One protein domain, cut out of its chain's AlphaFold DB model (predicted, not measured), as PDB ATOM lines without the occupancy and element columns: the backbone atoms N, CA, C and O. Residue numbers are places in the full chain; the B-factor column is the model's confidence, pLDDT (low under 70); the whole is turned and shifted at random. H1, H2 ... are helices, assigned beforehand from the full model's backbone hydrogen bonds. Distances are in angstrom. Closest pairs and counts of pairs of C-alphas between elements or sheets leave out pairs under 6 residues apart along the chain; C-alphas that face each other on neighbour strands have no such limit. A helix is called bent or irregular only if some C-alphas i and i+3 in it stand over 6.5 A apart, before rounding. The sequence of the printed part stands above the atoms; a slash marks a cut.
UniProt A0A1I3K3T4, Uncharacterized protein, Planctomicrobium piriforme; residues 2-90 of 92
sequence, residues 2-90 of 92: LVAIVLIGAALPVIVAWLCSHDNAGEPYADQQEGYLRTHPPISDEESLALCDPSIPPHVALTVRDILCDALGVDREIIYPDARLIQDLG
ATOM      1  N   LEU A   2     175.582  94.025 104.754       37.78
ATOM      2  CA  LEU A   2     176.192  94.020 106.101       37.78
ATOM      3  C   LEU A   2     176.359  95.417 106.742       37.78
ATOM      4  O   LEU A   2     176.215  95.556 107.949       37.78
ATOM      5  N   VAL A   3     176.587  96.465 105.939       36.53
ATOM      6  CA  VAL A   3     176.800  97.846 106.430       36.53
ATOM      7  C   VAL A   3     175.526  98.467 107.030       36.53
ATOM      8  O   VAL A   3     175.606  99.245 107.974       36.53
ATOM      9  N   ALA A   4     174.342  98.078 106.542       38.59
ATOM     10  CA  ALA A   4     173.063  98.596 107.039       38.59
ATOM     11  C   ALA A   4     172.697  98.054 108.436       38.59
ATOM     12  O   ALA A   4     172.038  98.741 109.205       38.59
ATOM     13  N   ILE A   5     173.164  96.849 108.785       44.84
ATOM     14  CA  ILE A   5     172.883  96.204 110.080       44.84
ATOM     15  C   ILE A   5     173.714  96.849 111.203       44.84
ATOM     16  O   ILE A   5     173.222  97.033 112.313       44.84
ATOM     17  N   VAL A   6     174.950  97.264 110.903       46.84
ATOM     18  CA  VAL A   6     175.848  97.902 111.882       46.84
ATOM     19  C   VAL A   6     175.352  99.297 112.285       46.84
ATOM     20  O   VAL A   6     175.445  99.666 113.454       46.84
ATOM     21  N   LEU A   7     174.754 100.046 111.353       46.44
ATOM     22  CA  LEU A   7     174.185 101.371 111.633       46.44
ATOM     23  C   LEU A   7     172.963 101.306 112.565       46.44
ATOM     24  O   LEU A   7     172.791 102.188 113.403       46.44
ATOM     25  N   ILE A   8     172.157 100.240 112.482       52.28
ATOM     26  CA  ILE A   8     171.014 100.017 113.384       52.28
ATOM     27  C   ILE A   8     171.505  99.648 114.794       52.28
ATOM     28  O   ILE A   8     170.978 100.152 115.785       52.28
ATOM     29  N   GLY A   9     172.561  98.831 114.891       54.03
ATOM     30  CA  GLY A   9     173.157  98.434 116.172       54.03
ATOM     31  C   GLY A   9     173.787  99.591 116.956       54.03
ATOM     32  O   GLY A   9     173.716  99.595 118.180       54.03
ATOM     33  N   ALA A  10     174.357 100.590 116.272       58.56
ATOM     34  CA  ALA A  10     174.944 101.773 116.910       58.56
ATOM     35  C   ALA A  10     173.909 102.857 117.270       58.56
ATOM     36  O   ALA A  10     174.136 103.634 118.196       58.56
ATOM     37  N   ALA A  11     172.769 102.904 116.573       65.69
ATOM     38  CA  ALA A  11     171.699 103.863 116.851       65.69
ATOM     39  C   ALA A  11     170.810 103.438 118.030       65.69
ATOM     40  O   ALA A  11     170.340 104.290 118.777       65.69
ATOM     41  N   LEU A  12     170.612 102.131 118.237       73.69
ATOM     42  CA  LEU A  12     169.843 101.595 119.366       73.69
ATOM     43  C   LEU A  12     170.302 102.102 120.743       73.69
ATOM     44  O   LEU A  12     169.449 102.589 121.477       73.69
ATOM     45  N   PRO A  13     171.594 102.063 121.122       78.75
ATOM     46  CA  PRO A  13     172.022 102.583 122.419       78.75
ATOM     47  C   PRO A  13     171.831 104.100 122.539       78.75
ATOM     48  O   PRO A  13     171.572 104.574 123.637       78.75
ATOM     49  N   VAL A  14     171.891 104.857 121.436       79.25
ATOM     50  CA  VAL A  14     171.604 106.305 121.438       79.25
ATOM     51  C   VAL A  14     170.113 106.563 121.636       79.25
ATOM     52  O   VAL A  14     169.750 107.423 122.426       79.25
ATOM     53  N   ILE A  15     169.247 105.800 120.966       80.31
ATOM     54  CA  ILE A  15     167.790 105.904 121.114       80.31
ATOM     55  C   ILE A  15     167.366 105.476 122.519       80.31
ATOM     56  O   ILE A  15     166.571 106.164 123.141       80.31
ATOM     57  N   VAL A  16     167.924 104.385 123.048       80.31
ATOM     58  CA  VAL A  16     167.656 103.931 124.420       80.31
ATOM     59  C   VAL A  16     168.174 104.949 125.432       80.31
ATOM     60  O   VAL A  16     167.434 105.310 126.334       80.31
ATOM     61  N   ALA A  17     169.389 105.479 125.267       78.69
ATOM     62  CA  ALA A  17     169.902 106.531 126.143       78.69
ATOM     63  C   ALA A  17     169.073 107.823 126.052       78.69
ATOM     64  O   ALA A  17     168.862 108.475 127.068       78.69
ATOM     65  N   TRP A  18     168.569 108.181 124.868       75.75
ATOM     66  CA  TRP A  18     167.686 109.331 124.669       75.75
ATOM     67  C   TRP A  18     166.304 109.114 125.297       75.75
ATOM     68  O   TRP A  18     165.812 110.012 125.967       75.75
ATOM     69  N   LEU A  19     165.718 107.918 125.167       77.00
ATOM     70  CA  LEU A  19     164.465 107.546 125.833       77.00
ATOM     71  C   LEU A  19     164.633 107.536 127.356       77.00
ATOM     72  O   LEU A  19     163.878 108.203 128.053       77.00
ATOM     73  N   CYS A  20     165.685 106.894 127.872       72.12
ATOM     74  CA  CYS A  20     165.995 106.917 129.298       72.12
ATOM     75  C   CYS A  20     166.270 108.344 129.794       72.12
ATOM     76  O   CYS A  20     165.851 108.702 130.888       72.12
ATOM     77  N   SER A  21     166.950 109.189 129.014       66.62
ATOM     78  CA  SER A  21     167.170 110.592 129.382       66.62
ATOM     79  C   SER A  21     165.887 111.423 129.335       66.62
ATOM     80  O   SER A  21     165.797 112.405 130.066       66.62
ATOM     81  N   HIS A  22     164.918 111.063 128.491       66.06
ATOM     82  CA  HIS A  22     163.619 111.725 128.436       66.06
ATOM     83  C   HIS A  22     162.751 111.342 129.643       66.06
ATOM     84  O   HIS A  22     162.103 112.221 130.210       66.06
ATOM     85  N   ASP A  23     162.790 110.082 130.081       60.78
ATOM     86  CA  ASP A  23     162.081 109.634 131.288       60.78
ATOM     87  C   ASP A  23     162.659 110.279 132.562       60.78
ATOM     88  O   ASP A  23     161.919 110.655 133.466       60.78
ATOM     89  N   ASN A  24     163.979 110.500 132.611       56.12
ATOM     90  CA  ASN A  24     164.650 111.183 133.728       56.12
ATOM     91  C   ASN A  24     164.565 112.724 133.663       56.12
ATOM     92  O   ASN A  24     165.053 113.406 134.561       56.12
ATOM     93  N   ALA A  25     163.954 113.320 132.632       56.88
ATOM     94  CA  ALA A  25     163.796 114.779 132.561       56.88
ATOM     95  C   ALA A  25     162.795 115.333 133.602       56.88
ATOM     96  O   ALA A  25     162.703 116.548 133.769       56.88
ATOM     97  N   GLY A  26     162.064 114.456 134.306       55.69
ATOM     98  CA  GLY A  26     161.170 114.804 135.415       55.69
ATOM     99  C   GLY A  26     161.864 115.039 136.766       55.69
ATOM    100  O   GLY A  26     161.243 115.600 137.665       55.69
ATOM    101  N   GLU A  27     163.144 114.671 136.904       55.03
ATOM    102  CA  GLU A  27     163.921 114.765 138.154       55.03
ATOM    103  C   GLU A  27     163.870 116.138 138.861       55.03
ATOM    104  O   GLU A  27     163.627 116.158 140.068       55.03
ATOM    105  N   PRO A  28     164.015 117.304 138.190       61.19
ATOM    106  CA  PRO A  28     163.975 118.580 138.905       61.19
ATOM    107  C   PRO A  28     162.606 118.884 139.532       61.19
ATOM    108  O   PRO A  28     162.546 119.613 140.516       61.19
ATOM    109  N   TYR A  29     161.513 118.331 139.002       62.69
ATOM    110  CA  TYR A  29     160.162 118.623 139.490       62.69
ATOM    111  C   TYR A  29     159.754 117.740 140.663       62.69
ATOM    112  O   TYR A  29     159.068 118.218 141.563       62.69
ATOM    113  N   ALA A  30     160.213 116.486 140.685       68.00
ATOM    114  CA  ALA A  30     159.978 115.585 141.809       68.00
ATOM    115  C   ALA A  30     160.585 116.154 143.103       68.00
ATOM    116  O   ALA A  30     159.886 116.273 144.109       68.00
ATOM    117  N   ASP A  31     161.833 116.628 143.039       77.25
ATOM    118  CA  ASP A  31     162.511 117.273 144.170       77.25
ATOM    119  C   ASP A  31     161.794 118.557 144.626       77.25
ATOM    120  O   ASP A  31     161.688 118.837 145.825       77.25
ATOM    121  N   GLN A  32     161.279 119.354 143.683       75.19
ATOM    122  CA  GLN A  32     160.538 120.577 144.008       75.19
ATOM    123  C   GLN A  32     159.194 120.279 144.673       75.19
ATOM    124  O   GLN A  32     158.864 120.920 145.673       75.19
ATOM    125  N   GLN A  33     158.451 119.294 144.169       77.88
ATOM    126  CA  GLN A  33     157.178 118.880 144.750       77.88
ATOM    127  C   GLN A  33     157.382 118.290 146.153       77.88
ATOM    128  O   GLN A  33     156.654 118.638 147.080       77.88
ATOM    129  N   GLU A  34     158.416 117.470 146.367       82.19
ATOM    130  CA  GLU A  34     158.769 116.997 147.710       82.19
ATOM    131  C   GLU A  34     159.151 118.149 148.654       82.19
ATOM    132  O   GLU A  34     158.756 118.163 149.825       82.19
ATOM    133  N   GLY A  35     159.893 119.145 148.161       86.56
ATOM    134  CA  GLY A  35     160.221 120.358 148.914       86.56
ATOM    135  C   GLY A  35     158.982 121.174 149.302       86.56
ATOM    136  O   GLY A  35     158.877 121.648 150.439       86.56
ATOM    137  N   TYR A  36     158.021 121.286 148.385       88.50
ATOM    138  CA  TYR A  36     156.738 121.938 148.620       88.50
ATOM    139  C   TYR A  36     155.935 121.205 149.702       88.50
ATOM    140  O   TYR A  36     155.619 121.801 150.731       88.50
ATOM    141  N   LEU A  37     155.722 119.893 149.550       87.31
ATOM    142  CA  LEU A  37     154.943 119.072 150.487       87.31
ATOM    143  C   LEU A  37     155.535 119.026 151.903       87.31
ATOM    144  O   LEU A  37     154.809 118.852 152.881       87.31
ATOM    145  N   ARG A  38     156.851 119.220 152.053       89.12
ATOM    146  CA  ARG A  38     157.492 119.342 153.374       89.12
ATOM    147  C   ARG A  38     157.132 120.625 154.113       89.12
ATOM    148  O   ARG A  38     157.150 120.638 155.341       89.12
ATOM    149  N   THR A  39     156.886 121.702 153.379       89.50
ATOM    150  CA  THR A  39     156.565 123.021 153.946       89.50
ATOM    151  C   THR A  39     155.063 123.296 153.974       89.50
ATOM    152  O   THR A  39     154.625 124.130 154.761       89.50
ATOM    153  N   HIS A  40     154.288 122.543 153.193       90.94
ATOM    154  CA  HIS A  40     152.848 122.686 153.015       90.94
ATOM    155  C   HIS A  40     152.151 121.367 153.371       90.94
ATOM    156  O   HIS A  40     151.857 120.561 152.483       90.94
ATOM    157  N   PRO A  41     151.918 121.094 154.671       92.06
ATOM    158  CA  PRO A  41     151.177 119.908 155.083       92.06
ATOM    159  C   PRO A  41     149.744 119.925 154.516       92.06
ATOM    160  O   PRO A  41     149.228 120.994 154.201       92.06
ATOM    161  N   PRO A  42     149.067 118.772 154.412       93.62
ATOM    162  CA  PRO A  42     147.668 118.719 153.988       93.62
ATOM    163  C   PRO A  42     146.775 119.617 154.864       93.62
ATOM    164  O   PRO A  42     146.833 119.505 156.089       93.62
ATOM    165  N   ILE A  43     145.959 120.481 154.248       94.94
ATOM    166  CA  ILE A  43     145.060 121.427 154.937       94.94
ATOM    167  C   ILE A  43     143.582 121.172 154.638       94.94
ATOM    168  O   ILE A  43     143.203 120.838 153.508       94.94
ATOM    169  N   SER A  44     142.736 121.400 155.645       95.69
ATOM    170  CA  SER A  44     141.278 121.324 155.523       95.69
ATOM    171  C   SER A  44     140.691 122.487 154.709       95.69
ATOM    172  O   SER A  44     141.393 123.393 154.248       95.69
ATOM    173  N   ASP A  45     139.375 122.473 154.506       95.50
ATOM    174  CA  ASP A  45     138.663 123.571 153.843       95.50
ATOM    175  C   ASP A  45     138.630 124.825 154.689       95.50
ATOM    176  O   ASP A  45     138.832 125.920 154.170       95.50
ATOM    177  N   GLU A  46     138.419 124.677 155.990       95.88
ATOM    178  CA  GLU A  46     138.410 125.804 156.912       95.88
ATOM    179  C   GLU A  46     139.787 126.472 156.974       95.88
ATOM    180  O   GLU A  46     139.873 127.699 156.967       95.88
ATOM    181  N   GLU A  47     140.858 125.675 156.986       95.94
ATOM    182  CA  GLU A  47     142.236 126.171 156.982       95.94
ATOM    183  C   GLU A  47     142.579 126.868 155.663       95.94
ATOM    184  O   GLU A  47     143.100 127.981 155.675       95.94
ATOM    185  N   SER A  48     142.213 126.273 154.524       94.81
ATOM    186  CA  SER A  48     142.390 126.896 153.209       94.81
ATOM    187  C   SER A  48     141.644 128.229 153.107       94.81
ATOM    188  O   SER A  48     142.211 129.236 152.683       94.81
ATOM    189  N   LEU A  49     140.393 128.275 153.569       96.00
ATOM    190  CA  LEU A  49     139.588 129.496 153.579       96.00
ATOM    191  C   LEU A  49     140.148 130.570 154.512       96.00
ATOM    192  O   LEU A  49     140.029 131.752 154.198       96.00
ATOM    193  N   ALA A  50     140.766 130.184 155.628       95.69
ATOM    194  CA  ALA A  50     141.418 131.121 156.538       95.69
ATOM    195  C   ALA A  50     142.668 131.779 155.927       95.69
ATOM    196  O   ALA A  50     143.050 132.868 156.356       95.69
ATOM    197  N   LEU A  51     143.292 131.134 154.935       94.25
ATOM    198  CA  LEU A  51     144.435 131.665 154.185       94.25
ATOM    199  C   LEU A  51     144.015 132.548 152.997       94.25
ATOM    200  O   LEU A  51     144.828 133.315 152.484       94.25
ATOM    201  N   CYS A  52     142.760 132.454 152.555       94.62
ATOM    202  CA  CYS A  52     142.223 133.265 151.467       94.62
ATOM    203  C   CYS A  52     141.932 134.709 151.902       94.62
ATOM    204  O   CYS A  52     141.662 135.003 153.068       94.62
ATOM    205  N   ASP A  53     141.917 135.625 150.930       93.88
ATOM    206  CA  ASP A  53     141.472 136.998 151.168       93.88
ATOM    207  C   ASP A  53     139.985 137.009 151.595       93.88
ATOM    208  O   ASP A  53     139.153 136.386 150.926       93.88
ATOM    209  N   PRO A  54     139.611 137.721 152.679       92.81
ATOM    210  CA  PRO A  54     138.255 137.695 153.231       92.81
ATOM    211  C   PRO A  54     137.192 138.305 152.305       92.81
ATOM    212  O   PRO A  54     135.997 138.141 152.551       92.81
ATOM    213  N   SER A  55     137.596 139.028 151.256       95.56
ATOM    214  CA  SER A  55     136.686 139.527 150.221       95.56
ATOM    215  C   SER A  55     136.243 138.443 149.236       95.56
ATOM    216  O   SER A  55     135.242 138.627 148.536       95.56
ATOM    217  N   ILE A  56     136.948 137.310 149.185       93.62
ATOM    218  CA  ILE A  56     136.620 136.195 148.302       93.62
ATOM    219  C   ILE A  56     135.516 135.354 148.946       93.62
ATOM    220  O   ILE A  56     135.683 134.848 150.058       93.62
ATOM    221  N   PRO A  57     134.373 135.154 148.265       96.81
ATOM    222  CA  PRO A  57     133.330 134.291 148.787       96.81
ATOM    223  C   PRO A  57     133.855 132.856 148.975       96.81
ATOM    224  O   PRO A  57     134.454 132.317 148.041       96.81
ATOM    225  N   PRO A  58     133.565 132.185 150.107       96.62
ATOM    226  CA  PRO A  58     134.106 130.856 150.393       96.62
ATOM    227  C   PRO A  58     133.841 129.826 149.295       96.62
ATOM    228  O   PRO A  58     134.728 129.070 148.915       96.62
ATOM    229  N   HIS A  59     132.637 129.842 148.720       96.88
ATOM    230  CA  HIS A  59     132.281 128.928 147.637       96.88
ATOM    231  C   HIS A  59     133.169 129.108 146.397       96.88
ATOM    232  O   HIS A  59     133.508 128.120 145.760       96.88
ATOM    233  N   VAL A  60     133.588 130.338 146.075       96.81
ATOM    234  CA  VAL A  60     134.474 130.605 144.931       96.81
ATOM    235  C   VAL A  60     135.857 130.022 145.193       96.81
ATOM    236  O   VAL A  60     136.393 129.335 144.330       96.81
ATOM    237  N   ALA A  61     136.414 130.254 146.385       95.50
ATOM    238  CA  ALA A  61     137.727 129.732 146.755       95.50
ATOM    239  C   ALA A  61     137.764 128.196 146.696       95.50
ATOM    240  O   ALA A  61     138.665 127.625 146.085       95.50
ATOM    241  N   LEU A  62     136.744 127.531 147.250       96.25
ATOM    242  CA  LEU A  62     136.656 126.070 147.215       96.25
ATOM    243  C   LEU A  62     136.440 125.534 145.792       96.25
ATOM    244  O   LEU A  62     137.084 124.561 145.422       96.25
ATOM    245  N   THR A  63     135.617 126.189 144.964       96.94
ATOM    246  CA  THR A  63     135.437 125.786 143.558       96.94
ATOM    247  C   THR A  63     136.726 125.915 142.750       96.94
ATOM    248  O   THR A  63     137.033 125.040 141.948       96.94
ATOM    249  N   VAL A  64     137.505 126.983 142.945       94.94
ATOM    250  CA  VAL A  64     138.810 127.119 142.276       94.94
ATOM    251  C   VAL A  64     139.748 125.994 142.708       94.94
ATOM    252  O   VAL A  64     140.416 125.402 141.866       94.94
ATOM    253  N   ARG A  65     139.760 125.663 144.003       94.94
ATOM    254  CA  ARG A  65     140.551 124.556 144.545       94.94
ATOM    255  C   ARG A  65     140.158 123.210 143.921       94.94
ATOM    256  O   ARG A  65     141.047 122.456 143.541       94.94
ATOM    257  N   ASP A  66     138.862 122.949 143.745       95.88
ATOM    258  CA  ASP A  66     138.353 121.749 143.061       95.88
ATOM    259  C   ASP A  66     138.805 121.700 141.595       95.88
ATOM    260  O   ASP A  66     139.319 120.688 141.132       95.88
ATOM    261  N   ILE A  67     138.694 122.821 140.873       95.25
ATOM    262  CA  ILE A  67     139.134 122.915 139.473       95.25
ATOM    263  C   ILE A  67     140.633 122.628 139.347       95.25
ATOM    264  O   ILE A  67     141.051 121.955 138.409       95.25
ATOM    265  N   LEU A  68     141.450 123.140 140.269       92.81
ATOM    266  CA  LEU A  68     142.891 122.895 140.268       92.81
ATOM    267  C   LEU A  68     143.219 121.434 140.603       92.81
ATOM    268  O   LEU A  68     144.086 120.855 139.958       92.81
ATOM    269  N   CYS A  69     142.502 120.826 141.551       92.38
ATOM    270  CA  CYS A  69     142.605 119.399 141.866       92.38
ATOM    271  C   CYS A  69     142.336 118.548 140.615       92.38
ATOM    272  O   CYS A  69     143.168 117.729 140.225       92.38
ATOM    273  N   ASP A  70     141.224 118.814 139.929       93.19
ATOM    274  CA  ASP A  70     140.829 118.095 138.716       93.19
ATOM    275  C   ASP A  70     141.804 118.321 137.551       93.19
ATOM    276  O   ASP A  70     142.122 117.389 136.812       93.19
ATOM    277  N   ALA A  71     142.286 119.554 137.370       90.12
ATOM    278  CA  ALA A  71     143.171 119.908 136.264       90.12
ATOM    279  C   ALA A  71     144.589 119.348 136.430       90.12
ATOM    280  O   ALA A  71     145.222 118.993 135.438       90.12
ATOM    281  N   LEU A  72     145.091 119.297 137.666       87.44
ATOM    282  CA  LEU A  72     146.468 118.905 137.964       87.44
ATOM    283  C   LEU A  72     146.585 117.437 138.390       87.44
ATOM    284  O   LEU A  72     147.684 116.891 138.392       87.44
ATOM    285  N   GLY A  73     145.470 116.787 138.739       88.69
ATOM    286  CA  GLY A  73     145.472 115.416 139.249       88.69
ATOM    287  C   GLY A  73     146.166 115.286 140.606       88.69
ATOM    288  O   GLY A  73     146.732 114.237 140.907       88.69
ATOM    289  N   VAL A  74     146.158 116.361 141.397       88.25
ATOM    290  CA  VAL A  74     146.783 116.439 142.723       88.25
ATOM    291  C   VAL A  74     145.717 116.436 143.806       88.25
ATOM    292  O   VAL A  74     144.602 116.892 143.569       88.25
ATOM    293  N   ASP A  75     146.065 115.964 145.003       90.75
ATOM    294  CA  ASP A  75     145.128 115.963 146.123       90.75
ATOM    295  C   ASP A  75     144.705 117.389 146.488       90.75
ATOM    296  O   ASP A  75     145.482 118.348 146.476       90.75
ATOM    297  N   ARG A  76     143.439 117.545 146.852       92.31
ATOM    298  CA  ARG A  76     142.876 118.857 147.157       92.31
ATOM    299  C   ARG A  76     143.536 119.478 148.385       92.31
ATOM    300  O   ARG A  76     143.761 120.689 148.433       92.31
ATOM    301  N   GLU A  77     143.882 118.649 149.363       93.88
ATOM    302  CA  GLU A  77     144.481 119.023 150.642       93.88
ATOM    303  C   GLU A  77     145.846 119.700 150.491       93.88
ATOM    304  O   GLU A  77     146.248 120.441 151.384       93.88
ATOM    305  N   ILE A  78     146.536 119.506 149.364       92.62
ATOM    306  CA  ILE A  78     147.861 120.088 149.111       92.62
ATOM    307  C   ILE A  78     147.810 121.366 148.269       92.62
ATOM    308  O   ILE A  78     148.849 121.946 147.982       92.62
ATOM    309  N   ILE A  79     146.623 121.840 147.884       93.31
ATOM    310  CA  ILE A  79     146.467 123.089 147.131       93.31
ATOM    311  C   ILE A  79     146.316 124.255 148.104       93.31
ATOM    312  O   ILE A  79     145.255 124.451 148.705       93.31
ATOM    313  N   TYR A  80     147.376 125.052 148.220       94.25
ATOM    314  CA  TYR A  80     147.378 126.288 149.000       94.25
ATOM    315  C   TYR A  80     147.025 127.510 148.140       94.25
ATOM    316  O   TYR A  80     147.368 127.538 146.956       94.25
ATOM    317  N   PRO A  81     146.395 128.557 148.713       92.69
ATOM    318  CA  PRO A  81     146.054 129.773 147.967       92.69
ATOM    319  C   PRO A  81     147.254 130.519 147.363       92.69
ATOM    320  O   PRO A  81     147.092 131.236 146.378       92.69
ATOM    321  N   ASP A  82     148.447 130.369 147.941       91.88
ATOM    322  CA  ASP A  82     149.698 130.985 147.488       91.88
ATOM    323  C   ASP A  82     150.592 130.039 146.663       91.88
ATOM    324  O   ASP A  82     151.683 130.435 146.239       91.88
ATOM    325  N   ALA A  83     150.128 128.815 146.387       91.12
ATOM    326  CA  ALA A  83     150.869 127.836 145.604       91.12
ATOM    327  C   ALA A  83     151.112 128.329 144.169       91.12
ATOM    328  O   ALA A  83     150.203 128.796 143.474       91.12
ATOM    329  N   ARG A  84     152.343 128.173 143.673       89.81
ATOM    330  CA  ARG A  84     152.670 128.477 142.278       89.81
ATOM    331  C   ARG A  84     152.407 127.246 141.425       89.81
ATOM    332  O   ARG A  84     153.112 126.248 141.526       89.81
ATOM    333  N   LEU A  85     151.431 127.351 140.526       86.62
ATOM    334  CA  LEU A  85     150.943 126.219 139.730       86.62
ATOM    335  C   LEU A  85     152.057 125.455 138.992       86.62
ATOM    336  O   LEU A  85     152.062 124.234 138.998       86.62
ATOM    337  N   ILE A  86     153.024 126.154 138.391       84.94
ATOM    338  CA  ILE A  86     154.096 125.513 137.610       84.94
ATOM    339  C   ILE A  86     155.212 125.001 138.527       84.94
ATOM    340  O   ILE A  86     155.641 123.859 138.410       84.94
ATOM    341  N   GLN A  87     155.717 125.855 139.422       84.44
ATOM    342  CA  GLN A  87     156.918 125.553 140.208       84.44
ATOM    343  C   GLN A  87     156.664 124.609 141.381       84.44
ATOM    344  O   GLN A  87     157.576 123.875 141.751       84.44
ATOM    345  N   ASP A  88     155.470 124.668 141.970       85.94
ATOM    346  CA  ASP A  88     155.139 123.936 143.192       85.94
ATOM    347  C   ASP A  88     154.220 122.738 142.899       85.94
ATOM    348  O   ASP A  88     154.362 121.697 143.537       85.94
ATOM    349  N   LEU A  89     153.321 122.861 141.908       83.38
ATOM    350  CA  LEU A  89     152.336 121.823 141.560       83.38
ATOM    351  C   LEU A  89     152.565 121.157 140.192       83.38
ATOM    352  O   LEU A  89     151.820 120.252 139.833       83.38
ATOM    353  N   GLY A  90     153.565 121.588 139.415       78.12
ATOM    354  CA  GLY A  90     153.899 120.953 138.138       78.12
ATOM    355  C   GLY A  90     152.798 121.039 137.073       78.12
ATOM    356  O   GLY A  90     152.626 120.097 136.308       78.12
TER     357      GLY A  90
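What this domain is: This is residues 2 to 90 of the 92 residues of an uncharacterized protein of Planctomicrobium piriforme (UniProt A0A1I3K3T4). One long helix, H1, bent but running nearly straight, makes most of the length: its first arm, H1a, sticks out alone as residues 2 to 25, away from a small head at its other end. In the head, H2 and H3 meet about at right angles, and residues 73 to 90, with no named element, fill the space between H3 and the second arm, H1b. The printed part has 89 residues, with three named helices in the order H1, H2, H3 and no named strand; the class is all helix, with 60 residues in the helices. The whole is extended, with a radius of gyration of the C-alphas of 21.3 A and spans of 74 by 23 by 16 A.

How they stand to each other: Begin with H1, residues 2 to 39, which by its hydrogen bonds was assigned as one helix but is bent: C-alphas 25 and 28 are 7.4 A apart, against about 5 A in a regular helix. Its arms are H1a, residues 2 to 25, and H1b, residues 28 to 39, and their lines stand at a shallow tilt of 16 degrees. Neither arm touches another helix. A tight link of 5 residues leads from H1 to H2, residues 45 to 51, and H1b and H2 are apart. A short link of 6 residues leads on to H3, residues 58 to 72. H2 and H3 touch, H3 with its residues 58 to 62 alone; look for their closest C-alphas at Leu 49 and Pro 58, 6.5 A apart. Their lines are about perpendicular, at 77 degrees. H1a is apart from H2 and H3, and H1b is apart from H3. In H2 and H3 every O i to N i+4 pair is within hydrogen-bond range, while H1a has 15 of 20 and H1b 7 of 8.

Where its parts are: Find C-alpha 2 at (176.192, 94.020, 106.101); from there H1a runs 35.8 A to Ala 25. Take up H1b at Pro 28 and go 17.3 A to C-alpha 39 at (156.565, 123.021, 153.946). H2 covers 9.9 A from Asp 45 to Leu 51. H3 covers 21.2 A from Pro 58 to C-alpha 72 at (146.468, 118.905, 137.964).

The domain as a whole: The C-alphas farthest apart are those of Leu 2 and Ser 55, 74.7 A. Residues 2 to 25 stand free; without them the body spans 38 by 22 by 16 A. The printed part has no cut, and neither link between helices is long. The mean pLDDT of the printed part is 81.6; look for values under 70 at residues 2 to 11 and 21 to 30.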